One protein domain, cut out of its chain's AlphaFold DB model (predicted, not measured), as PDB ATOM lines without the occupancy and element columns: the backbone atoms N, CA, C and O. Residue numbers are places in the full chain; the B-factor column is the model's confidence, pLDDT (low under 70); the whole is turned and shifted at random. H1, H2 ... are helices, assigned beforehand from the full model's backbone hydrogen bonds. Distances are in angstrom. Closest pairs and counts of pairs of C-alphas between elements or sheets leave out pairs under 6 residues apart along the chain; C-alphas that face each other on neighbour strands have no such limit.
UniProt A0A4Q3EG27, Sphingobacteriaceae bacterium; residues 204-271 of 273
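AT A GLANCE: This is residues 204 to 271 of the 273 residues of a protein of Sphingobacteriaceae bacterium (UniProt A0A4Q3EG27). This is a small rounded cluster of four helices: the longest, H3, makes a helical hairpin with H4, which folds back along it, while H1 crosses H3 near its middle without a clear touch. H2 makes a corner with H3 where the two are linked and runs roughly alongside H1 the opposite way; residues 206 to 211 stick out from the rest. The printed part has 68 residues, with the named helices H1, H2, H3 and H4 in that order along the chain and no named strand, and its class is all helix. It is compact, with a radius of gyration of the C-alphas of 11.4 A, and the C-alphas span 31 by 26 by 22 A.

HOW THE PARTS SIT: Start at H3, residues 237 to 251, and look next at H4, residues 261 to 269. The two touch, with their closest C-alphas, those of Leu 239 and Leu 269, 6.3 A apart, and they run opposite ways at a steep tilt of 39 degrees. Go back from H3 to H2, residues 227 to 234: it touches H3 only at the corner by their link, about perpendicular at 83 degrees. Their closest C-alphas, those of Ile 233 and Leu 239, are 5.1 A apart, and H3 touches H2 with residues 239 to 243 alone. H1, residues 209 to 221, is close to H3 but not clearly touching it; the closest C-alphas, those of Tyr 215 and Val 244, are 7.1 A apart, and the lines are only just about perpendicular at 71 degrees. H1 is also close to H2 but not clearly touching it, with the closest C-alphas, those of Leu 219 and Lys 230, 7.3 A apart, and the two run opposite ways at a shallow tilt of 27 degrees. H4 is apart from H1 and from H2. In H1, H2, H3 and H4 every O i to N i+4 pair of the backbone is within hydrogen-bond range.

IN THESE COORDINATES: Find C-alpha 237 at (238.385, 232.480, 220.172); from there H3 runs 20.7 A to C-alpha 251 at (237.218, 212.670, 226.117). H4 begins at Pro 261 and ends at Leu 269, whose C-alpha is at (230.302, 224.378, 216.863), 12.1 A from first to last C-alpha. H1 begins at C-alpha 209 at (251.139, 227.310, 224.826) and reaches Ser 221 after 18.5 A. H2 runs from Glu 227 to Met 234.

THE WHOLE: The two C-alphas farthest apart, those of Asp 205 and Leu 259, are 32.2 A apart. The printed part has no cut, and no link is long: H1 to H2 and H2 to H3 are tight, and H3 to H4, with 9 residues between them, is short. Residues 206 to 211, of which 209 to 211 belong to H1, stand free. The mean pLDDT of the printed part is 76.8, and the model's confidence is under 70 at residues 204 to 210 and 253 to 259.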
ATOM      1  N   PHE A 204     240.697 229.798 226.615       44.72
ATOM      2  CA  PHE A 204     241.858 230.186 225.821       44.72
ATOM      3  C   PHE A 204     242.862 231.098 226.517       44.72
ATOM      4  O   PHE A 204     244.060 230.899 226.365       44.72
ATOM      5  N   ASP A 205     242.396 232.095 227.277       51.59
ATOM      6  CA  ASP A 205     243.289 233.114 227.853       51.59
ATOM      7  C   ASP A 205     244.090 232.574 229.051       51.59
ATOM      8  O   ASP A 205     244.979 233.248 229.570       51.59
ATOM      9  N   LYS A 206     243.772 231.352 229.497       55.19
ATOM     10  CA  LYS A 206     244.469 230.633 230.571       55.19
ATOM     11  C   LYS A 206     245.217 229.392 230.093       55.19
ATOM     12  O   LYS A 206     245.908 228.782 230.905       55.19
ATOM     13  N   SER A 207     245.076 229.011 228.825       57.72
ATOM     14  CA  SER A 207     245.743 227.826 228.298       57.72
ATOM     15  C   SER A 207     247.222 228.106 228.082       57.72
ATOM     16  O   SER A 207     247.601 229.071 227.418       57.72
ATOM     17  N   THR A 208     248.076 227.249 228.637       68.19
ATOM     18  CA  THR A 208     249.509 227.308 228.337       68.19
ATOM     19  C   THR A 208     249.739 227.063 226.837       68.19
ATOM     20  O   THR A 208     248.955 226.347 226.207       68.19
ATOM     21  N   PRO A 209     250.818 227.592 226.229       67.94
ATOM     22  CA  PRO A 209     251.139 227.310 224.826       67.94
ATOM     23  C   PRO A 209     251.160 225.807 224.480       67.94
ATOM     24  O   PRO A 209     250.803 225.423 223.366       67.94
ATOM     25  N   GLY A 210     251.502 224.945 225.448       67.88
ATOM     26  CA  GLY A 210     251.438 223.488 225.303       67.88
ATOM     27  C   GLY A 210     250.013 222.926 225.213       67.88
ATOM     28  O   GLY A 210     249.758 222.030 224.410       67.88
ATOM     29  N   GLU A 211     249.060 223.471 225.973       72.12
ATOM     30  CA  GLU A 211     247.647 223.074 225.887       72.12
ATOM     31  C   GLU A 211     247.035 223.452 224.537       72.12
ATOM     32  O   GLU A 211     246.322 222.650 223.934       72.12
ATOM     33  N   VAL A 212     247.351 224.646 224.029       72.38
ATOM     34  CA  VAL A 212     246.880 225.093 222.709       72.38
ATOM     35  C   VAL A 212     247.381 224.143 221.618       72.38
ATOM     36  O   VAL A 212     246.593 223.682 220.793       72.38
ATOM     37  N   PHE A 213     248.665 223.773 221.658       75.56
ATOM     38  CA  PHE A 213     249.247 222.817 220.714       75.56
ATOM     39  C   PHE A 213     248.597 221.426 220.800       75.56
ATOM     40  O   PHE A 213     248.304 220.810 219.773       75.56
ATOM     41  N   HIS A 214     248.297 220.947 222.011       81.31
ATOM     42  CA  HIS A 214     247.568 219.693 222.209       81.31
ATOM     43  C   HIS A 214     246.195 219.714 221.514       81.31
ATOM     44  O   HIS A 214     245.857 218.776 220.788       81.31
ATOM     45  N   TYR A 215     245.422 220.794 221.665       82.38
ATOM     46  CA  TYR A 215     244.116 220.915 221.011       82.38
ATOM     47  C   TYR A 215     244.211 221.084 219.490       82.38
ATOM     48  O   TYR A 215     243.373 220.531 218.782       82.38
ATOM     49  N   ILE A 216     245.241 221.760 218.974       79.88
ATOM     50  CA  ILE A 216     245.507 221.845 217.527       79.88
ATOM     51  C   ILE A 216     245.778 220.452 216.948       79.88
ATOM     52  O   ILE A 216     245.192 220.069 215.934       79.88
ATOM     53  N   ASN A 217     246.608 219.653 217.621       82.44
ATOM     54  CA  ASN A 217     246.885 218.287 217.186       82.44
ATOM     55  C   ASN A 217     245.635 217.411 217.237       82.44
ATOM     56  O   ASN A 217     245.401 216.628 216.316       82.44
ATOM     57  N   ARG A 218     244.794 217.563 218.265       82.50
ATOM     58  CA  ARG A 218     243.512 216.847 218.349       82.50
ATOM     59  C   ARG A 218     242.537 217.274 217.261       82.50
ATOM     60  O   ARG A 218     241.923 216.406 216.648       82.50
ATOM     61  N   LEU A 219     242.431 218.569 216.972       84.88
ATOM     62  CA  LEU A 219     241.599 219.092 215.887       84.88
ATOM     63  C   LEU A 219     241.986 218.479 214.533       84.88
ATOM     64  O   LEU A 219     241.109 218.187 213.725       84.88
ATOM     65  N   SER A 220     243.281 218.241 214.312       78.75
ATOM     66  CA  SER A 220     243.805 217.651 213.075       78.75
ATOM     67  C   SER A 220     243.745 216.119 213.024       78.75
ATOM     68  O   SER A 220     243.577 215.567 211.942       78.75
ATOM     69  N   SER A 221     243.888 215.428 214.160       80.56
ATOM     70  CA  SER A 221     244.001 213.957 214.213       80.56
ATOM     71  C   SER A 221     242.701 213.236 214.583       80.56
ATOM     72  O   SER A 221     242.414 212.175 214.032       80.56
ATOM     73  N   ALA A 222     241.902 213.795 215.495       81.31
ATOM     74  CA  ALA A 222     240.690 213.160 216.015       81.31
ATOM     75  C   ALA A 222     239.418 213.553 215.244       81.31
ATOM     76  O   ALA A 222     238.400 212.863 215.341       81.31
ATOM     77  N   TYR A 223     239.465 214.641 214.465       85.56
ATOM     78  CA  TYR A 223     238.313 215.180 213.744       85.56
ATOM     79  C   TYR A 223     238.621 215.391 212.257       85.56
ATOM     80  O   TYR A 223     239.658 215.932 211.882       85.56
ATOM     81  N   LYS A 224     237.686 214.998 211.388       86.88
ATOM     82  CA  LYS A 224     237.798 215.106 209.923       86.88
ATOM     83  C   LYS A 224     237.208 216.425 209.403       86.88
ATOM     84  O   LYS A 224     236.334 216.414 208.540       86.88
ATOM     85  N   PHE A 225     237.631 217.554 209.969       86.19
ATOM     86  CA  PHE A 225     237.220 218.883 209.495       86.19
ATOM     87  C   PHE A 225     237.917 219.262 208.185       86.19
ATOM     88  O   PHE A 225     239.058 218.862 207.951       86.19
ATOM     89  N   THR A 226     237.260 220.078 207.357       86.25
ATOM     90  CA  THR A 226     237.919 220.710 206.203       86.25
ATOM     91  C   THR A 226     238.899 221.791 206.667       86.25
ATOM     92  O   THR A 226     238.736 222.355 207.749       86.25
ATOM     93  N   GLU A 227     239.899 222.132 205.849       79.81
ATOM     94  CA  GLU A 227     240.886 223.170 206.200       79.81
ATOM     95  C   GLU A 227     240.229 224.528 206.494       79.81
ATOM     96  O   GLU A 227     240.541 225.161 207.498       79.81
ATOM     97  N   GLN A 228     239.208 224.912 205.723       80.88
ATOM     98  CA  GLN A 228     238.438 226.135 205.985       80.88
ATOM     99  C   GLN A 228     237.710 226.105 207.339       80.88
ATOM    100  O   GLN A 228     237.555 227.135 207.993       80.88
ATOM    101  N   GLN A 229     237.226 224.937 207.773       82.94
ATOM    102  CA  GLN A 229     236.585 224.787 209.082       82.94
ATOM    103  C   GLN A 229     237.613 224.850 210.210       82.94
ATOM    104  O   GLN A 229     237.356 225.503 211.218       82.94
ATOM    105  N   LYS A 230     238.780 224.223 210.032       84.00
ATOM    106  CA  LYS A 230     239.886 224.294 210.994       84.00
ATOM    107  C   LYS A 230     240.363 225.730 211.171       84.00
ATOM    108  O   LYS A 230     240.460 226.193 212.302       84.00
ATOM    109  N   GLU A 231     240.564 226.450 210.073       78.56
ATOM    110  CA  GLU A 231     240.978 227.851 210.089       78.56
ATOM    111  C   GLU A 231     239.937 228.739 210.785       78.56
ATOM    112  O   GLU A 231     240.284 229.534 211.655       78.56
ATOM    113  N   LYS A 232     238.639 228.545 210.504       83.38
ATOM    114  CA  LYS A 232     237.555 229.244 211.219       83.38
ATOM    115  C   LYS A 232     237.569 228.977 212.723       83.38
ATOM    116  O   LYS A 232     237.311 229.893 213.499       83.38
ATOM    117  N   ILE A 233     237.847 227.740 213.134       82.94
ATOM    118  CA  ILE A 233     237.937 227.361 214.548       82.94
ATOM    119  C   ILE A 233     239.157 228.028 215.194       82.94
ATOM    120  O   ILE A 233     239.014 228.636 216.248       82.94
ATOM    121  N   MET A 234     240.328 227.967 214.555       77.75
ATOM    122  CA  MET A 234     241.575 228.538 215.079       77.75
ATOM    123  C   MET A 234     241.546 230.070 215.151       77.75
ATOM    124  O   MET A 234     242.015 230.641 216.131       77.75
ATOM    125  N   ASN A 235     240.954 230.732 214.156       78.44
ATOM    126  CA  ASN A 235     240.904 232.194 214.068       78.44
ATOM    127  C   ASN A 235     239.754 232.818 214.878       78.44
ATOM    128  O   ASN A 235     239.603 234.039 214.897       78.44
ATOM    129  N   SER A 236     238.930 232.006 215.550       80.06
ATOM    130  CA  SER A 236     237.842 232.479 216.405       80.06
ATOM    131  C   SER A 236     237.978 231.926 217.814       80.06
ATOM    132  O   SER A 236     237.704 230.756 218.086       80.06
ATOM    133  N   ASN A 237     238.294 232.819 218.753       75.81
ATOM    134  CA  ASN A 237     238.385 232.480 220.172       75.81
ATOM    135  C   ASN A 237     237.088 231.848 220.698       75.81
ATOM    136  O   ASN A 237     237.125 230.985 221.572       75.81
ATOM    137  N   ILE A 238     235.929 232.250 220.168       80.56
ATOM    138  CA  ILE A 238     234.623 231.711 220.568       80.56
ATOM    139  C   ILE A 238     234.486 230.262 220.095       80.56
ATOM    140  O   ILE A 238     234.160 229.379 220.893       80.56
ATOM    141  N   LEU A 239     234.777 230.010 218.816       83.00
ATOM    142  CA  LEU A 239     234.645 228.683 218.220       83.00
ATOM    143  C   LEU A 239     235.638 227.703 218.831       83.00
ATOM    144  O   LEU A 239     235.239 226.600 219.197       83.00
ATOM    145  N   PHE A 240     236.896 228.091 219.035       84.38
ATOM    146  CA  PHE A 240     237.843 227.168 219.652       84.38
ATOM    147  C   PHE A 240     237.601 226.980 221.153       84.38
ATOM    148  O   PHE A 240     237.718 225.857 221.636       84.38
ATOM    149  N   ASN A 241     237.118 227.982 221.897       81.12
ATOM    150  CA  ASN A 241     236.638 227.738 223.266       81.12
ATOM    151  C   ASN A 241     235.478 226.727 223.298       81.12
ATOM    152  O   ASN A 241     235.407 225.878 224.191       81.12
ATOM    153  N   ARG A 242     234.557 226.809 222.330       83.50
ATOM    154  CA  ARG A 242     233.455 225.851 222.177       83.50
ATOM    155  C   ARG A 242     233.983 224.456 221.825       83.50
ATOM    156  O   ARG A 242     233.566 223.489 222.459       83.50
ATOM    157  N   PHE A 243     234.951 224.367 220.913       87.88
ATOM    158  CA  PHE A 243     235.655 223.130 220.569       87.88
ATOM    159  C   PHE A 243     236.297 222.477 221.795       87.88
ATOM    160  O   PHE A 243     236.003 221.324 222.082       87.88
ATOM    161  N   VAL A 244     237.095 223.217 222.571       85.12
ATOM    162  CA  VAL A 244     237.773 222.700 223.771       85.12
ATOM    163  C   VAL A 244     236.771 222.153 224.788       85.12
ATOM    164  O   VAL A 244     236.989 221.095 225.378       85.12
ATOM    165  N   LYS A 245     235.639 222.839 224.999       84.50
ATOM    166  CA  LYS A 245     234.587 222.354 225.906       84.50
ATOM    167  C   LYS A 245     233.978 221.041 225.423       84.50
ATOM    168  O   LYS A 245     233.836 220.115 226.220       84.50
ATOM    169  N   LEU A 246     233.617 220.968 224.145       83.56
ATOM    170  CA  LEU A 246     233.015 219.775 223.552       83.56
ATOM    171  C   LEU A 246     234.009 218.605 223.527       83.56
ATOM    172  O   LEU A 246     233.657 217.494 223.912       83.56
ATOM    173  N   ASP A 247     235.268 218.854 223.173       85.00
ATOM    174  CA  ASP A 247     236.328 217.844 223.126       85.00
ATOM    175  C   ASP A 247     236.618 217.250 224.513       85.00
ATOM    176  O   ASP A 247     236.749 216.032 224.660       85.00
ATOM    177  N   ASN A 248     236.608 218.082 225.558       82.19
ATOM    178  CA  ASN A 248     236.721 217.623 226.943       82.19
ATOM    179  C   ASN A 248     235.509 216.796 227.395       82.19
ATOM    180  O   ASN A 248     235.663 215.858 228.176       82.19
ATOM    181  N   GLN A 249     234.299 217.097 226.913       79.31
ATOM    182  CA  GLN A 249     233.107 216.296 227.221       79.31
ATOM    183  C   GLN A 249     233.126 214.928 226.526       79.31
ATOM    184  O   GLN A 249     232.711 213.934 227.129       79.31
ATOM    185  N   ILE A 250     233.635 214.874 225.292       78.94
ATOM    186  CA  ILE A 250     233.825 213.629 224.537       78.94
ATOM    187  C   ILE A 250     234.916 212.778 225.202       78.94
ATOM    188  O   ILE A 250     234.689 211.609 225.505       78.94
ATOM    189  N   THR A 251     236.072 213.374 225.509       78.12
ATOM    190  CA  THR A 251     237.218 212.670 226.117       78.12
ATOM    191  C   THR A 251     236.940 212.255 227.560       78.12
ATOM    192  O   THR A 251     237.309 211.161 227.975       78.12
ATOM    193  N   GLY A 252     236.223 213.089 228.317       73.31
ATOM    194  CA  GLY A 252     235.794 212.800 229.684       73.31
ATOM    195  C   GLY A 252     234.653 211.783 229.789       73.31
ATOM    196  O   GLY A 252     234.109 211.603 230.877       73.31
ATOM    197  N   GLY A 253     234.234 211.157 228.680       69.31
ATOM    198  CA  GLY A 253     233.245 210.077 228.667       69.31
ATOM    199  C   GLY A 253     231.821 210.494 229.051       69.31
ATOM    200  O   GLY A 253     230.974 209.626 229.283       69.31
ATOM    201  N   LYS A 254     231.540 211.805 229.117       66.69
ATOM    202  CA  LYS A 254     230.194 212.347 229.375       66.69
ATOM    203  C   LYS A 254     229.267 212.133 228.183       66.69
ATOM    204  O   LYS A 254     228.061 212.011 228.364       66.69
ATOM    205  N   ILE A 255     229.836 212.039 226.982       63.06
ATOM    206  CA  ILE A 255     229.115 211.738 225.750       63.06
ATOM    207  C   ILE A 255     229.564 210.348 225.279       63.06
ATOM    208  O   ILE A 255     230.706 210.162 224.868       63.06
ATOM    209  N   LYS A 256     228.683 209.346 225.388       57.91
ATOM    210  CA  LYS A 256     228.997 207.941 225.068       57.91
ATOM    211  C   LYS A 256     228.454 207.547 223.687       57.91
ATOM    212  O   LYS A 256     227.360 207.959 223.321       57.91
ATOM    213  N   LYS A 257     229.197 206.683 222.975       57.12
ATOM    214  CA  LYS A 257     228.837 206.046 221.686       57.12
ATOM    215  C   LYS A 257     228.548 207.019 220.526       57.12
ATOM    216  O   LYS A 257     227.451 207.026 219.974       57.12
ATOM    217  N   LEU A 258     229.544 207.798 220.095       64.00
ATOM    218  CA  LEU A 258     229.442 208.554 218.839       64.00
ATOM    219  C   LEU A 258     229.889 207.704 217.646       64.00
ATOM    220  O   LEU A 258     231.049 207.312 217.582       64.00
ATOM    221  N   LEU A 259     228.997 207.493 216.671       64.06
ATOM    222  CA  LEU A 259     229.371 206.932 215.364       64.06
ATOM    223  C   LEU A 259     230.258 207.895 214.557       64.06
ATOM    224  O   LEU A 259     231.129 207.455 213.814       64.06
ATOM    225  N   ASN A 260     230.038 209.207 214.693       79.25
ATOM    226  CA  ASN A 260     230.807 210.231 213.989       79.25
ATOM    227  C   ASN A 260     231.096 211.437 214.908       79.25
ATOM    228  O   ASN A 260     230.279 212.360 214.998       79.25
ATOM    229  N   PRO A 261     232.266 211.451 215.576       77.38
ATOM    230  CA  PRO A 261     232.708 212.555 216.430       77.38
ATOM    231  C   PRO A 261     232.735 213.911 215.727       77.38
ATOM    232  O   PRO A 261     232.414 214.928 216.333       77.38
ATOM    233  N   THR A 262     233.069 213.930 214.434       83.19
ATOM    234  CA  THR A 262     233.187 215.176 213.663       83.19
ATOM    235  C   THR A 262     231.819 215.778 213.363       83.19
ATOM    236  O   THR A 262     231.646 216.977 213.542       83.19
ATOM    237  N   ALA A 263     230.834 214.958 212.981       78.69
ATOM    238  CA  ALA A 263     229.478 215.428 212.692       78.69
ATOM    239  C   ALA A 263     228.782 215.998 213.939       78.69
ATOM    240  O   ALA A 263     228.132 217.042 213.874       78.69
ATOM    241  N   TYR A 264     228.967 215.344 215.088       82.00
ATOM    242  CA  TYR A 264     228.483 215.866 216.364       82.00
ATOM    243  C   TYR A 264     229.147 217.203 216.688       82.00
ATOM    244  O   TYR A 264     228.469 218.195 216.934       82.00
ATOM    245  N   MET A 265     230.478 217.246 216.613       83.06
ATOM    246  CA  MET A 265     231.257 218.444 216.895       83.06
ATOM    247  C   MET A 265     230.832 219.610 215.986       83.06
ATOM    248  O   MET A 265     230.533 220.688 216.491       83.06
ATOM    249  N   SER A 266     230.685 219.392 214.671       80.06
ATOM    250  CA  SER A 266     230.226 220.418 213.721       80.06
ATOM    251  C   SER A 266     228.812 220.920 213.999       80.06
ATOM    252  O   SER A 266     228.555 222.110 213.827       80.06
ATOM    253  N   GLY A 267     227.915 220.028 214.434       78.00
ATOM    254  CA  GLY A 267     226.510 220.347 214.685       78.00
ATOM    255  C   GLY A 267     226.310 221.346 215.821       78.00
ATOM    256  O   GLY A 267     225.337 222.084 215.795       78.00
ATOM    257  N   PHE A 268     227.244 221.414 216.774       78.69
ATOM    258  CA  PHE A 268     227.192 222.371 217.883       78.69
ATOM    259  C   PHE A 268     228.177 223.528 217.727       78.69
ATOM    260  O   PHE A 268     227.934 224.607 218.261       78.69
ATOM    261  N   LEU A 269     229.283 223.340 216.998       82.00
ATOM    262  CA  LEU A 269     230.302 224.378 216.863       82.00
ATOM    263  C   LEU A 269     229.816 225.600 216.091       82.00
ATOM    264  O   LEU A 269     230.031 226.718 216.550       82.00
ATOM    265  N   PHE A 270     229.158 225.387 214.952       81.25
ATOM    266  CA  PHE A 270     228.848 226.447 213.988       81.25
ATOM    267  C   PHE A 270     227.408 226.974 214.071       81.25
ATOM    268  O   PHE A 270     226.971 227.675 213.161       81.25
ATOM    269  N   LEU A 271     226.666 226.644 215.132       71.25
ATOM    270  CA  LEU A 271     225.338 227.217 215.345       71.25
ATOM    271  C   LEU A 271     225.449 228.718 215.665       71.25
ATOM    272  O   LEU A 271     226.338 229.086 216.448       71.25
TER     273      LEU A 271